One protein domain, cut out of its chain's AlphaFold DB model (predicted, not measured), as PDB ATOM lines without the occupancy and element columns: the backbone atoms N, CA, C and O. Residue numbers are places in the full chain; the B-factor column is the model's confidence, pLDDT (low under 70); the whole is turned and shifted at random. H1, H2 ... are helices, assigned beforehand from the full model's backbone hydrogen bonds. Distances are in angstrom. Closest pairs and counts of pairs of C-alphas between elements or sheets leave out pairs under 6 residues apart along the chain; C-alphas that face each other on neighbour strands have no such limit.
ATOM      1  N   VAL A   2     259.114 267.812 121.987       67.94
ATOM      2  CA  VAL A   2     258.847 266.734 120.990       67.94
ATOM      3  C   VAL A   2     259.180 265.320 121.504       67.94
ATOM      4  O   VAL A   2     258.433 264.375 121.268       67.94
ATOM      5  N   GLU A   3     260.268 265.164 122.263       69.12
ATOM      6  CA  GLU A   3     260.654 263.856 122.822       69.12
ATOM      7  C   GLU A   3     259.709 263.385 123.943       69.12
ATOM      8  O   GLU A   3     259.369 262.208 124.029       69.12
ATOM      9  N   GLN A   4     259.209 264.319 124.760       68.12
ATOM     10  CA  GLN A   4     258.215 264.025 125.797       68.12
ATOM     11  C   GLN A   4     256.866 263.640 125.184       68.12
ATOM     12  O   GLN A   4     256.229 262.711 125.667       68.12
ATOM     13  N   GLU A   5     256.453 264.293 124.096       71.25
ATOM     14  CA  GLU A   5     255.239 263.936 123.354       71.25
ATOM     15  C   GLU A   5     255.344 262.525 122.756       71.25
ATOM     16  O   GLU A   5     254.431 261.716 122.909       71.25
ATOM     17  N   ARG A   6     256.487 262.181 122.145       66.81
ATOM     18  CA  ARG A   6     256.744 260.828 121.624       66.81
ATOM     19  C   ARG A   6     256.740 259.767 122.720       66.81
ATOM     20  O   ARG A   6     256.171 258.697 122.512       66.81
ATOM     21  N   GLN A   7     257.344 260.044 123.875       66.94
ATOM     22  CA  GLN A   7     257.312 259.132 125.022       66.94
ATOM     23  C   GLN A   7     255.903 258.985 125.600       66.94
ATOM     24  O   GLN A   7     255.491 257.868 125.897       66.94
ATOM     25  N   CYS A   8     255.145 260.076 125.705       60.84
ATOM     26  CA  CYS A   8     253.762 260.048 126.169       60.84
ATOM     27  C   CYS A   8     252.876 259.247 125.203       60.84
ATOM     28  O   CYS A   8     252.122 258.384 125.633       60.84
ATOM     29  N   ARG A   9     253.045 259.440 123.889       64.31
ATOM     30  CA  ARG A   9     252.322 258.697 122.846       64.31
ATOM     31  C   ARG A   9     252.666 257.204 122.835       64.31
ATOM     32  O   ARG A   9     251.767 256.387 122.669       64.31
ATOM     33  N   LYS A  10     253.939 256.843 123.038       64.56
ATOM     34  CA  LYS A  10     254.362 255.439 123.190       64.56
ATOM     35  C   LYS A  10     253.808 254.802 124.465       64.56
ATOM     36  O   LYS A  10     253.389 253.656 124.418       64.56
ATOM     37  N   ARG A  11     253.785 255.540 125.582       61.88
ATOM     38  CA  ARG A  11     253.169 255.078 126.835       61.88
ATOM     39  C   ARG A  11     251.677 254.854 126.657       61.88
ATOM     40  O   ARG A  11     251.249 253.740 126.863       61.88
ATOM     41  N   LEU A  12     250.951 255.833 126.119       58.19
ATOM     42  CA  LEU A  12     249.534 255.689 125.777       58.19
ATOM     43  C   LEU A  12     249.281 254.443 124.918       58.19
ATOM     44  O   LEU A  12     248.429 253.640 125.263       58.19
ATOM     45  N   GLN A  13     250.041 254.231 123.837       59.81
ATOM     46  CA  GLN A  13     249.893 253.023 123.010       59.81
ATOM     47  C   GLN A  13     250.151 251.717 123.777       59.81
ATOM     48  O   GLN A  13     249.422 250.749 123.574       59.81
ATOM     49  N   ASN A  14     251.157 251.686 124.652       66.44
ATOM     50  CA  ASN A  14     251.457 250.514 125.475       66.44
ATOM     51  C   ASN A  14     250.411 250.294 126.581       66.44
ATOM     52  O   ASN A  14     250.054 249.153 126.860       66.44
ATOM     53  N   ASP A  15     249.891 251.367 127.172       65.50
ATOM     54  CA  ASP A  15     248.867 251.328 128.216       65.50
ATOM     55  C   ASP A  15     247.539 250.822 127.631       65.50
ATOM     56  O   ASP A  15     246.928 249.921 128.196       65.50
ATOM     57  N   TYR A  16     247.159 251.286 126.431       67.38
ATOM     58  CA  TYR A  16     246.006 250.753 125.689       67.38
ATOM     59  C   TYR A  16     246.142 249.256 125.390       67.38
ATOM     60  O   TYR A  16     245.155 248.524 125.455       67.38
ATOM     61  N   ALA A  17     247.351 248.782 125.072       77.50
ATOM     62  CA  ALA A  17     247.596 247.357 124.866       77.50
ATOM     63  C   ALA A  17     247.444 246.559 126.173       77.50
ATOM     64  O   ALA A  17     246.868 245.473 126.156       77.50
ATOM     65  N   GLY A  18     247.900 247.110 127.303       84.38
ATOM     66  CA  GLY A  18     247.749 246.504 128.627       84.38
ATOM     67  C   GLY A  18     246.295 246.441 129.104       84.38
ATOM     68  O   GLY A  18     245.843 245.388 129.548       84.38
ATOM     69  N   GLU A  19     245.538 247.530 128.963       87.81
ATOM     70  CA  GLU A  19     244.107 247.568 129.304       87.81
ATOM     71  C   GLU A  19     243.295 246.594 128.450       87.81
ATOM     72  O   GLU A  19     242.404 245.905 128.950       87.81
ATOM     73  N   LEU A  20     243.617 246.500 127.158       87.81
ATOM     74  CA  LEU A  20     242.962 245.553 126.273       87.81
ATOM     75  C   LEU A  20     243.282 244.108 126.661       87.81
ATOM     76  O   LEU A  20     242.372 243.283 126.719       87.81
ATOM     77  N   TYR A  21     244.549 243.813 126.950       90.00
ATOM     78  CA  TYR A  21     244.983 242.498 127.413       90.00
ATOM     79  C   TYR A  21     244.219 242.087 128.679       90.00
ATOM     80  O   TYR A  21     243.610 241.017 128.713       90.00
ATOM     81  N   ASP A  22     244.159 242.964 129.686       93.44
ATOM     82  CA  ASP A  22     243.394 242.722 130.913       93.44
ATOM     83  C   ASP A  22     241.895 242.534 130.627       93.44
ATOM     84  O   ASP A  22     241.289 241.573 131.098       93.44
ATOM     85  N   SER A  23     241.288 243.377 129.785       93.31
ATOM     86  CA  SER A  23     239.866 243.264 129.423       93.31
ATOM     87  C   SER A  23     239.523 241.919 128.767       93.31
ATOM     88  O   SER A  23     238.512 241.286 129.103       93.31
ATOM     89  N   VAL A  24     240.390 241.439 127.870       94.38
ATOM     90  CA  VAL A  24     240.261 240.134 127.207       94.38
ATOM     91  C   VAL A  24     240.324 238.998 128.235       94.38
ATOM     92  O   VAL A  24     239.417 238.161 128.282       94.38
ATOM     93  N   TRP A  25     241.329 238.997 129.114       94.38
ATOM     94  CA  TRP A  25     241.494 237.958 130.137       94.38
ATOM     95  C   TRP A  25     240.401 237.980 131.204       94.38
ATOM     96  O   TRP A  25     239.921 236.924 131.621       94.38
ATOM     97  N   ARG A  26     239.920 239.160 131.602       95.62
ATOM     98  CA  ARG A  26     238.761 239.292 132.497       95.62
ATOM     99  C   ARG A  26     237.503 238.723 131.860       95.62
ATOM    100  O   ARG A  26     236.754 238.010 132.524       95.62
ATOM    101  N   SER A  27     237.280 239.005 130.579       96.00
ATOM    102  CA  SER A  27     236.143 238.461 129.833       96.00
ATOM    103  C   SER A  27     236.189 236.937 129.772       96.00
ATOM    104  O   SER A  27     235.179 236.279 130.035       96.00
ATOM    105  N   TYR A  28     237.371 236.371 129.528       94.94
ATOM    106  CA  TYR A  28     237.594 234.932 129.608       94.94
ATOM    107  C   TYR A  28     237.332 234.368 131.009       94.94
ATOM    108  O   TYR A  28     236.543 233.433 131.155       94.94
ATOM    109  N   GLY A  29     237.917 234.963 132.049       94.69
ATOM    110  CA  GLY A  29     237.750 234.517 133.431       94.69
ATOM    111  C   GLY A  29     236.289 234.519 133.885       94.69
ATOM    112  O   GLY A  29     235.849 233.567 134.539       94.69
ATOM    113  N   ILE A  30     235.519 235.538 133.488       96.38
ATOM    114  CA  ILE A  30     234.072 235.605 133.722       96.38
ATOM    115  C   ILE A  30     233.380 234.448 133.003       96.38
ATOM    116  O   ILE A  30     232.710 233.655 133.655       96.38
ATOM    117  N   LEU A  31     233.561 234.278 131.692       95.38
ATOM    118  CA  LEU A  31     232.854 233.231 130.942       95.38
ATOM    119  C   LEU A  31     233.218 231.805 131.385       95.38
ATOM    120  O   LEU A  31     232.368 230.911 131.328       95.38
ATOM    121  N   ALA A  32     234.450 231.598 131.856       94.69
ATOM    122  CA  ALA A  32     234.947 230.318 132.347       94.69
ATOM    123  C   ALA A  32     234.427 229.950 133.752       94.69
ATOM    124  O   ALA A  32     234.400 228.766 134.098       94.69
ATOM    125  N   ASN A  33     233.965 230.919 134.553       95.88
ATOM    126  CA  ASN A  33     233.603 230.687 135.961       95.88
ATOM    127  C   ASN A  33     232.205 231.167 136.373       95.88
ATOM    128  O   ASN A  33     231.643 230.632 137.335       95.88
ATOM    129  N   ALA A  34     231.630 232.145 135.671       95.94
ATOM    130  CA  ALA A  34     230.348 232.760 136.000       95.94
ATOM    131  C   ALA A  34     229.264 231.700 136.139       95.94
ATOM    132  O   ALA A  34     229.199 230.771 135.340       95.94
ATOM    133  N   ARG A  35     228.408 231.824 137.157       96.38
ATOM    134  CA  ARG A  35     227.313 230.874 137.423       96.38
ATOM    135  C   ARG A  35     225.995 231.268 136.774       96.38
ATOM    136  O   ARG A  35     225.206 230.388 136.455       96.38
ATOM    137  N   LYS A  36     225.829 232.556 136.502       96.19
ATOM    138  CA  LYS A  36     224.700 233.171 135.816       96.19
ATOM    139  C   LYS A  36     225.280 234.224 134.878       96.19
ATOM    140  O   LYS A  36     226.189 234.936 135.297       96.19
ATOM    141  N   VAL A  37     224.806 234.288 133.640       96.38
ATOM    142  CA  VAL A  37     225.256 235.293 132.669       96.38
ATOM    143  C   VAL A  37     224.080 235.677 131.785       96.38
ATOM    144  O   VAL A  37     223.377 234.795 131.282       96.38
ATOM    145  N   SER A  38     223.829 236.972 131.608       96.44
ATOM    146  CA  SER A  38     222.764 237.429 130.709       96.44
ATOM    147  C   SER A  38     223.175 237.247 129.242       96.44
ATOM    148  O   SER A  38     224.341 236.989 128.933       96.44
ATOM    149  N   THR A  39     222.223 237.365 128.312       95.44
ATOM    150  CA  THR A  39     222.554 237.343 126.877       95.44
ATOM    151  C   THR A  39     223.497 238.493 126.526       95.44
ATOM    152  O   THR A  39     224.501 238.272 125.862       95.44
ATOM    153  N   GLU A  40     223.192 239.707 126.987       96.25
ATOM    154  CA  GLU A  40     223.979 240.909 126.696       96.25
ATOM    155  C   GLU A  40     225.400 240.800 127.253       96.25
ATOM    156  O   GLU A  40     226.368 241.020 126.530       96.25
ATOM    157  N   GLU A  41     225.530 240.358 128.505       96.56
ATOM    158  CA  GLU A  41     226.827 240.165 129.147       96.56
ATOM    159  C   GLU A  41     227.659 239.105 128.417       96.56
ATOM    160  O   GLU A  41     228.835 239.325 128.139       96.56
ATOM    161  N   MET A  42     227.055 237.974 128.039       96.19
ATOM    162  CA  MET A  42     227.755 236.951 127.263       96.19
ATOM    163  C   MET A  42     228.241 237.490 125.915       96.19
ATOM    164  O   MET A  42     229.372 237.203 125.527       96.19
ATOM    165  N   MET A  43     227.415 238.262 125.205       96.75
ATOM    166  CA  MET A  43     227.785 238.833 123.906       96.75
ATOM    167  C   MET A  43     228.932 239.831 124.035       96.75
ATOM    168  O   MET A  43     229.872 239.778 123.240       96.75
ATOM    169  N   ASP A  44     228.903 240.684 125.056       97.12
ATOM    170  CA  ASP A  44     229.990 241.614 125.365       97.12
ATOM    171  C   ASP A  44     231.305 240.868 125.648       97.12
ATOM    172  O   ASP A  44     232.334 241.129 125.022       97.12
ATOM    173  N   LYS A  45     231.280 239.859 126.529       96.50
ATOM    174  CA  LYS A  45     232.492 239.095 126.873       96.50
ATOM    175  C   LYS A  45     233.018 238.258 125.710       96.50
ATOM    176  O   LYS A  45     234.232 238.173 125.527       96.50
ATOM    177  N   LEU A  46     232.143 237.679 124.887       95.94
ATOM    178  CA  LEU A  46     232.571 236.942 123.696       95.94
ATOM    179  C   LEU A  46     233.126 237.850 122.603       95.94
ATOM    180  O   LEU A  46     234.025 237.433 121.875       95.94
ATOM    181  N   SER A  47     232.643 239.087 122.509       95.44
ATOM    182  CA  SER A  47     233.192 240.079 121.583       95.44
ATOM    183  C   SER A  47     234.622 240.462 121.969       95.44
ATOM    184  O   SER A  47     235.499 240.481 121.106       95.44
ATOM    185  N   HIS A  48     234.892 240.656 123.265       94.31
ATOM    186  CA  HIS A  48     236.256 240.851 123.767       94.31
ATOM    187  C   HIS A  48     237.152 239.639 123.494       94.31
ATOM    188  O   HIS A  48     238.262 239.801 123.000       94.31
ATOM    189  N   LEU A  49     236.673 238.417 123.744       93.38
ATOM    190  CA  LEU A  49     237.427 237.198 123.428       93.38
ATOM    191  C   LEU A  49     237.757 237.085 121.941       93.38
ATOM    192  O   LEU A  49     238.883 236.742 121.595       93.38
ATOM    193  N   ARG A  50     236.802 237.397 121.061       94.12
ATOM    194  CA  ARG A  50     237.018 237.380 119.612       94.12
ATOM    195  C   ARG A  50     238.108 238.362 119.204       94.12
ATOM    196  O   ARG A  50     239.012 237.972 118.476       94.12
ATOM    197  N   LEU A  51     238.054 239.586 119.725       90.88
ATOM    198  CA  LEU A  51     239.105 240.578 119.514       90.88
ATOM    199  C   LEU A  51     240.459 240.076 120.040       90.88
ATOM    200  O   LEU A  51     241.473 240.214 119.363       90.88
ATOM    201  N   GLY A  52     240.472 239.436 121.209       90.12
ATOM    202  CA  GLY A  52     241.661 238.807 121.779       90.12
ATOM    203  C   GLY A  52     242.271 237.729 120.880       90.12
ATOM    204  O   GLY A  52     243.491 237.671 120.747       90.12
ATOM    205  N   VAL A  53     241.444 236.914 120.222       91.12
ATOM    206  CA  VAL A  53     241.901 235.926 119.229       91.12
ATOM    207  C   VAL A  53     242.448 236.614 117.982       91.12
ATOM    208  O   VAL A  53     243.539 236.272 117.533       91.12
ATOM    209  N   ASP A  54     241.733 237.609 117.448       88.50
ATOM    210  CA  ASP A  54     242.151 238.359 116.256       88.50
ATOM    211  C   ASP A  54     243.498 239.076 116.475       88.50
ATOM    212  O   ASP A  54     244.292 239.227 115.547       88.50
ATOM    213  N   MET A  55     243.784 239.477 117.716       87.06
ATOM    214  CA  MET A  55     245.037 240.122 118.120       87.06
ATOM    215  C   MET A  55     246.115 239.146 118.607       87.06
ATOM    216  O   MET A  55     247.217 239.576 118.941       87.06
ATOM    217  N   GLY A  56     245.823 237.844 118.653       85.19
ATOM    218  CA  GLY A  56     246.761 236.813 119.099       85.19
ATOM    219  C   GLY A  56     247.046 236.797 120.607       85.19
ATOM    220  O   GLY A  56     247.993 236.126 121.014       85.19
ATOM    221  N   ILE A  57     246.235 237.502 121.407       88.44
ATOM    222  CA  ILE A  57     246.290 237.552 122.880       88.44
ATOM    223  C   ILE A  57     245.853 236.212 123.482       88.44
ATOM    224  O   ILE A  57     246.470 235.723 124.421       88.44
ATOM    225  N   ILE A  58     244.784 235.619 122.941       87.75
ATOM    226  CA  ILE A  58     244.290 234.294 123.332       87.75
ATOM    227  C   ILE A  58     244.518 233.333 122.173       87.75
ATOM    228  O   ILE A  58     244.132 233.611 121.036       87.75
ATOM    229  N   ARG A  59     245.095 232.167 122.473       86.19
ATOM    230  CA  ARG A  59     245.290 231.069 121.518       86.19
ATOM    231  C   ARG A  59     244.544 229.820 121.979       86.19
ATOM    232  O   ARG A  59     244.198 229.680 123.148       86.19
ATOM    233  N   GLY A  60     244.251 228.922 121.041       85.50
ATOM    234  CA  GLY A  60     243.557 227.654 121.314       85.50
ATOM    235  C   GLY A  60     242.043 227.668 121.072       85.50
ATOM    236  O   GLY A  60     241.450 226.602 120.919       85.50
ATOM    237  N   ILE A  61     241.419 228.845 120.937       90.12
ATOM    238  CA  ILE A  61     240.030 228.998 120.480       90.12
ATOM    239  C   ILE A  61     239.983 229.728 119.135       90.12
ATOM    240  O   ILE A  61     240.616 230.764 118.952       90.12
ATOM    241  N   SER A  62     239.228 229.190 118.179       91.00
ATOM    242  CA  SER A  62     239.012 229.828 116.876       91.00
ATOM    243  C   SER A  62     237.861 230.836 116.916       91.00
ATOM    244  O   SER A  62     236.888 230.674 117.656       91.00
ATOM    245  N   THR A  63     237.915 231.844 116.045       90.75
ATOM    246  CA  THR A  63     236.810 232.800 115.847       90.75
ATOM    247  C   THR A  63     235.508 232.105 115.445       90.75
ATOM    248  O   THR A  63     234.428 232.537 115.843       90.75
ATOM    249  N   TRP A  64     235.600 230.985 114.719       92.94
ATOM    250  CA  TRP A  64     234.450 230.148 114.386       92.94
ATOM    251  C   TRP A  64     233.798 229.537 115.635       92.94
ATOM    252  O   TRP A  64     232.593 229.681 115.813       92.94
ATOM    253  N   GLN A  65     234.580 228.957 116.553       92.88
ATOM    254  CA  GLN A  65     234.055 228.429 117.823       92.88
ATOM    255  C   GLN A  65     233.419 229.520 118.694       92.88
ATOM    256  O   GLN A  65     232.424 229.260 119.368       92.88
ATOM    257  N   ILE A  66     233.964 230.740 118.676       93.81
ATOM    258  CA  ILE A  66     233.359 231.875 119.387       93.81
ATOM    259  C   ILE A  66     231.999 232.227 118.779       93.81
ATOM    260  O   ILE A  66     231.034 232.403 119.520       93.81
ATOM    261  N   ASN A  67     231.902 232.291 117.449       94.12
ATOM    262  CA  ASN A  67     230.639 232.574 116.765       94.12
ATOM    263  C   ASN A  67     229.587 231.485 117.039       94.12
ATOM    264  O   ASN A  67     228.434 231.811 117.317       94.12
ATOM    265  N   GLU A  68     229.981 230.209 117.036       94.25
ATOM    266  CA  GLU A  68     229.106 229.098 117.433       94.25
ATOM    267  C   GLU A  68     228.612 229.267 118.873       94.25
ATOM    268  O   GLU A  68     227.426 229.101 119.150       94.25
ATOM    269  N   LEU A  69     229.489 229.676 119.797       94.00
ATOM    270  CA  LEU A  69     229.094 229.935 121.179       94.00
ATOM    271  C   LEU A  69     228.120 231.116 121.285       94.00
ATOM    272  O   LEU A  69     227.162 231.038 122.053       94.00
ATOM    273  N   MET A  70     228.323 232.184 120.507       94.81
ATOM    274  CA  MET A  70     227.386 233.311 120.431       94.81
ATOM    275  C   MET A  70     226.003 232.835 119.974       94.81
ATOM    276  O   MET A  70     225.006 233.165 120.614       94.81
ATOM    277  N   LEU A  71     225.924 232.018 118.920       94.88
ATOM    278  CA  LEU A  71     224.657 231.446 118.453       94.88
ATOM    279  C   LEU A  71     224.020 230.539 119.513       94.88
ATOM    280  O   LEU A  71     222.835 230.683 119.815       94.88
ATOM    281  N   ALA A  72     224.812 229.669 120.140       93.38
ATOM    282  CA  ALA A  72     224.337 228.732 121.152       93.38
ATOM    283  C   ALA A  72     223.852 229.419 122.444       93.38
ATOM    284  O   ALA A  72     222.991 228.894 123.150       93.38
ATOM    285  N   GLY A  73     224.374 230.608 122.756       92.50
ATOM    286  CA  GLY A  73     223.945 231.427 123.892       92.50
ATOM    287  C   GLY A  73     222.632 232.184 123.677       92.50
ATOM    288  O   GLY A  73     222.095 232.759 124.635       92.50
ATOM    289  N   GLN A  74     222.103 232.204 122.447       93.12
ATOM    290  CA  GLN A  74     220.864 232.911 122.137       93.12
ATOM    291  C   GLN A  74     219.663 232.284 122.863       93.12
ATOM    292  O   GLN A  74     219.603 231.064 123.039       93.12
ATOM    293  N   PRO A  75     218.654 233.087 123.252       88.75
ATOM    294  CA  PRO A  75     217.510 232.591 124.013       88.75
ATOM    295  C   PRO A  75     216.767 231.431 123.342       88.75
ATOM    296  O   PRO A  75     216.326 230.517 124.036       88.75
ATOM    297  N   ASN A  76     216.642 231.466 122.011       89.06
ATOM    298  CA  ASN A  76     215.962 230.422 121.242       89.06
ATOM    299  C   ASN A  76     216.721 229.094 121.332       89.06
ATOM    300  O   ASN A  76     216.122 228.076 121.659       89.06
ATOM    301  N   PHE A  77     218.042 229.132 121.153       90.06
ATOM    302  CA  PHE A  77     218.878 227.936 121.206       90.06
ATOM    303  C   PHE A  77     218.890 227.309 122.605       90.06
ATOM    304  O   PHE A  77     218.738 226.098 122.750       90.06
ATOM    305  N   ILE A  78     218.993 228.127 123.658       90.19
ATOM    306  CA  ILE A  78     218.945 227.644 125.047       90.19
ATOM    307  C   ILE A  78     217.603 226.962 125.358       90.19
ATOM    308  O   ILE A  78     217.577 225.907 125.996       90.19
ATOM    309  N   ASN A  79     216.491 227.531 124.888       86.69
ATOM    310  CA  ASN A  79     215.164 226.942 125.068       86.69
ATOM    311  C   ASN A  79     215.016 225.606 124.323       86.69
ATOM    312  O   ASN A  79     214.551 224.626 124.908       86.69
ATOM    313  N   GLU A  80     215.442 225.551 123.058       83.19
ATOM    314  CA  GLU A  80     215.412 224.330 122.246       83.19
ATOM    315  C   GLU A  80     216.275 223.222 122.862       83.19
ATOM    316  O   GLU A  80     215.818 222.087 123.013       83.19
ATOM    317  N   ASN A  81     217.488 223.564 123.304       80.19
ATOM    318  CA  ASN A  81     218.424 222.616 123.900       80.19
ATOM    319  C   ASN A  81     217.918 222.050 125.240       80.19
ATOM    320  O   ASN A  81     218.106 220.869 125.531       80.19
ATOM    321  N   SER A  82     217.235 222.865 126.052       77.69
ATOM    322  CA  SER A  82     216.701 222.430 127.351       77.69
ATOM    323  C   SER A  82     215.426 221.583 127.240       77.69
ATOM    324  O   SER A  82     215.045 220.916 128.206       77.69
ATOM    325  N   LYS A  83     214.748 221.589 126.079       76.00
ATOM    326  CA  LYS A  83     213.428 220.955 125.861       76.00
ATOM    327  C   LYS A  83     212.383 221.359 126.918       76.00
ATOM    328  O   LYS A  83     211.473 220.591 127.230       76.00
ATOM    329  N   LYS A  84     212.530 222.552 127.502       78.19
ATOM    330  CA  LYS A  84     211.717 223.087 128.605       78.19
ATOM    331  C   LYS A  84     211.427 224.566 128.369       78.19
ATOM    332  O   LYS A  84     212.259 225.288 127.829       78.19
ATOM    333  N   ASN A  85     210.276 225.028 128.858       78.38
ATOM    334  CA  ASN A  85     209.979 226.457 128.959       78.38
ATOM    335  C   ASN A  85     210.755 227.043 130.143       78.38
ATOM    336  O   ASN A  85     210.281 227.014 131.278       78.38
ATOM    337  N   LEU A  86     211.968 227.523 129.881       85.38
ATOM    338  CA  LEU A  86     212.819 228.128 130.900       85.38
ATOM    339  C   LEU A  86     212.389 229.569 131.184       85.38
ATOM    340  O   LEU A  86     212.115 230.351 130.269       85.38
ATOM    341  N   SER A  87     212.395 229.951 132.461       90.81
ATOM    342  CA  SER A  87     212.288 231.358 132.845       90.81
ATOM    343  C   SER A  87     213.517 232.146 132.360       90.81
ATOM    344  O   SER A  87     214.575 231.556 132.115       90.81
ATOM    345  N   PRO A  88     213.438 233.485 132.237       89.44
ATOM    346  CA  PRO A  88     214.600 234.311 131.906       89.44
ATOM    347  C   PRO A  88     215.812 234.013 132.793       89.44
ATOM    348  O   PRO A  88     216.908 233.828 132.281       89.44
ATOM    349  N   GLU A  89     215.590 233.849 134.097       92.44
ATOM    350  CA  GLU A  89     216.649 233.518 135.042       92.44
ATOM    351  C   GLU A  89     217.246 232.130 134.798       92.44
ATOM    352  O   GLU A  89     218.465 231.992 134.772       92.44
ATOM    353  N   GLN A  90     216.420 231.105 134.574       92.81
ATOM    354  CA  GLN A  90     216.912 229.757 134.278       92.81
ATOM    355  C   GLN A  90     217.754 229.727 132.998       92.81
ATOM    356  O   GLN A  90     218.780 229.050 132.962       92.81
ATOM    357  N   ARG A  91     217.381 230.508 131.975       93.94
ATOM    358  CA  ARG A  91     218.196 230.653 130.759       93.94
ATOM    359  C   ARG A  91     219.576 231.227 131.058       93.94
ATOM    360  O   ARG A  91     220.539 230.778 130.451       93.94
ATOM    361  N   ASP A  92     219.689 232.169 131.990       95.56
ATOM    362  CA  ASP A  92     220.983 232.745 132.372       95.56
ATOM    363  C   ASP A  92     221.900 231.730 133.072       95.56
ATOM    364  O   ASP A  92     223.116 231.747 132.867       95.56
ATOM    365  N   TRP A  93     221.327 230.818 133.863       95.56
ATOM    366  CA  TRP A  93     222.063 229.710 134.481       95.56
ATOM    367  C   TRP A  93     222.531 228.678 133.449       95.56
ATOM    368  O   TRP A  93     223.697 228.277 133.464       95.56
ATOM    369  N   GLU A  94     221.648 228.280 132.529       94.44
ATOM    370  CA  GLU A  94     221.966 227.336 131.449       94.44
ATOM    371  C   GLU A  94     223.006 227.910 130.482       94.44
ATOM    372  O   GLU A  94     223.975 227.237 130.131       94.44
ATOM    373  N   ARG A  95     222.873 229.189 130.118       95.06
ATOM    374  CA  ARG A  95     223.838 229.902 129.274       95.06
ATOM    375  C   ARG A  95     225.225 229.909 129.901       95.06
ATOM    376  O   ARG A  95     226.201 229.564 129.242       95.06
ATOM    377  N   ALA A  96     225.308 230.229 131.191       96.00
ATOM    378  CA  ALA A  96     226.568 230.183 131.914       96.00
ATOM    379  C   ALA A  96     227.128 228.750 132.001       96.00
ATOM    380  O   ALA A  96     228.336 228.547 131.961       96.00
ATOM    381  N   ALA A  97     226.284 227.721 132.123       94.69
ATOM    382  CA  ALA A  97     226.747 226.333 132.089       94.69
ATOM    383  C   ALA A  97     227.331 225.946 130.726       94.69
ATOM    384  O   ALA A  97     228.401 225.336 130.677       94.69
ATOM    385  N   LEU A  98     226.671 226.356 129.645       93.56
ATOM    386  CA  LEU A  98     227.122 226.147 128.276       93.56
ATOM    387  C   LEU A  98     228.498 226.780 128.038       93.56
ATOM    388  O   LEU A  98     229.413 226.083 127.605       93.56
ATOM    389  N   THR A  99     228.689 228.057 128.390       93.81
ATOM    390  CA  THR A  99     229.974 228.746 128.175       93.81
ATOM    391  C   THR A  99     231.111 228.085 128.939       93.81
ATOM    392  O   THR A  99     232.155 227.796 128.356       93.81
ATOM    393  N   ARG A 100     230.904 227.776 130.224       94.44
ATOM    394  CA  ARG A 100     231.926 227.135 131.061       94.44
ATOM    395  C   ARG A 100     232.334 225.767 130.530       94.44
ATOM    396  O   ARG A 100     233.519 225.449 130.514       94.44
ATOM    397  N   ASN A 101     231.369 224.948 130.114       93.00
ATOM    398  CA  ASN A 101     231.647 223.601 129.619       93.00
ATOM    399  C   ASN A 101     232.410 223.636 128.291       93.00
ATOM    400  O   ASN A 101     233.372 222.882 128.117       93.00
ATOM    401  N   THR A 102     232.031 224.543 127.387       91.00
ATOM    402  CA  THR A 102     232.746 224.720 126.122       91.00
ATOM    403  C   THR A 102     234.168 225.209 126.362       91.00
ATOM    404  O   THR A 102     235.110 224.585 125.881       91.00
ATOM    405  N   LEU A 103     234.350 226.256 127.173       89.81
ATOM    406  CA  LEU A 103     235.678 226.802 127.461       89.81
ATOM    407  C   LEU A 103     236.574 225.813 128.214       89.81
ATOM    408  O   LEU A 103     237.753 225.736 127.914       89.81
ATOM    409  N   LYS A 104     236.032 224.988 129.117       87.81
ATOM    410  CA  LYS A 104     236.807 223.945 129.814       87.81
ATOM    411  C   LYS A 104     237.348 222.863 128.873       87.81
ATOM    412  O   LYS A 104     238.364 222.239 129.168       87.81
ATOM    413  N   THR A 105     236.645 222.603 127.773       84.50
ATOM    414  CA  THR A 105     237.065 221.611 126.772       84.50
ATOM    415  C   THR A 105     238.175 222.163 125.877       84.50
ATOM    416  O   THR A 105     238.983 221.405 125.341       84.50
ATOM    417  N   ILE A 106     238.239 223.485 125.734       83.81
ATOM    418  CA  ILE A 106     239.233 224.167 124.920       83.81
ATOM    419  C   ILE A 106     240.475 224.415 125.781       83.81
ATOM    420  O   ILE A 106     240.415 225.077 126.812       83.81
TER     421      ILE A 106
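AT A GLANCE: This is residues 2 to 106 of the 111 residues of the protein "Protein-arginine kinase" of bioreactor metagenome (UniProt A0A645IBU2). The long helix H1 sticks out with residues 2 to 19 from a compact body, where H2 and H3 make a side-by-side hairpin, H5 runs near them, and short H4 sits at the end away from this arm. The 105 printed residues have five named helices, H1 to H5, and no named strand: all helix. The whole is loose, radius of gyration of the C-alphas 17.1 A, spanning 65 by 25 by 19 A.

IN THESE COORDINATES: H1, residues 2 to 33, starts at C-alpha 2 (258.847, 266.734, 120.990) and is 46.5 A long from first to last C-alpha. H2 is residues 39 to 54, 22.3 A; H3 63 to 72; H4 75 to 82; H5 88 to 105, 26.3 A, ending at C-alpha 105 (237.065, 221.611, 126.772).

HOW THE PARTS SIT: H2, H3 and H5 form an up-and-down bundle, each running against the one before. The hairpin H2 and H3 touch, C-alphas Arg 50 and Thr 63 closest at 5.9 A. Residues 21 to 31 of H1 touch H2, C-alphas Ser 27 and Lys 45 closest at 4.7 A. In the five helices every O i to N i+4 pair is within hydrogen-bond range.

THE WHOLE: The printed part has no cut and no long link. Residues 2 to 4 and 6 to 16 have pLDDT under 70.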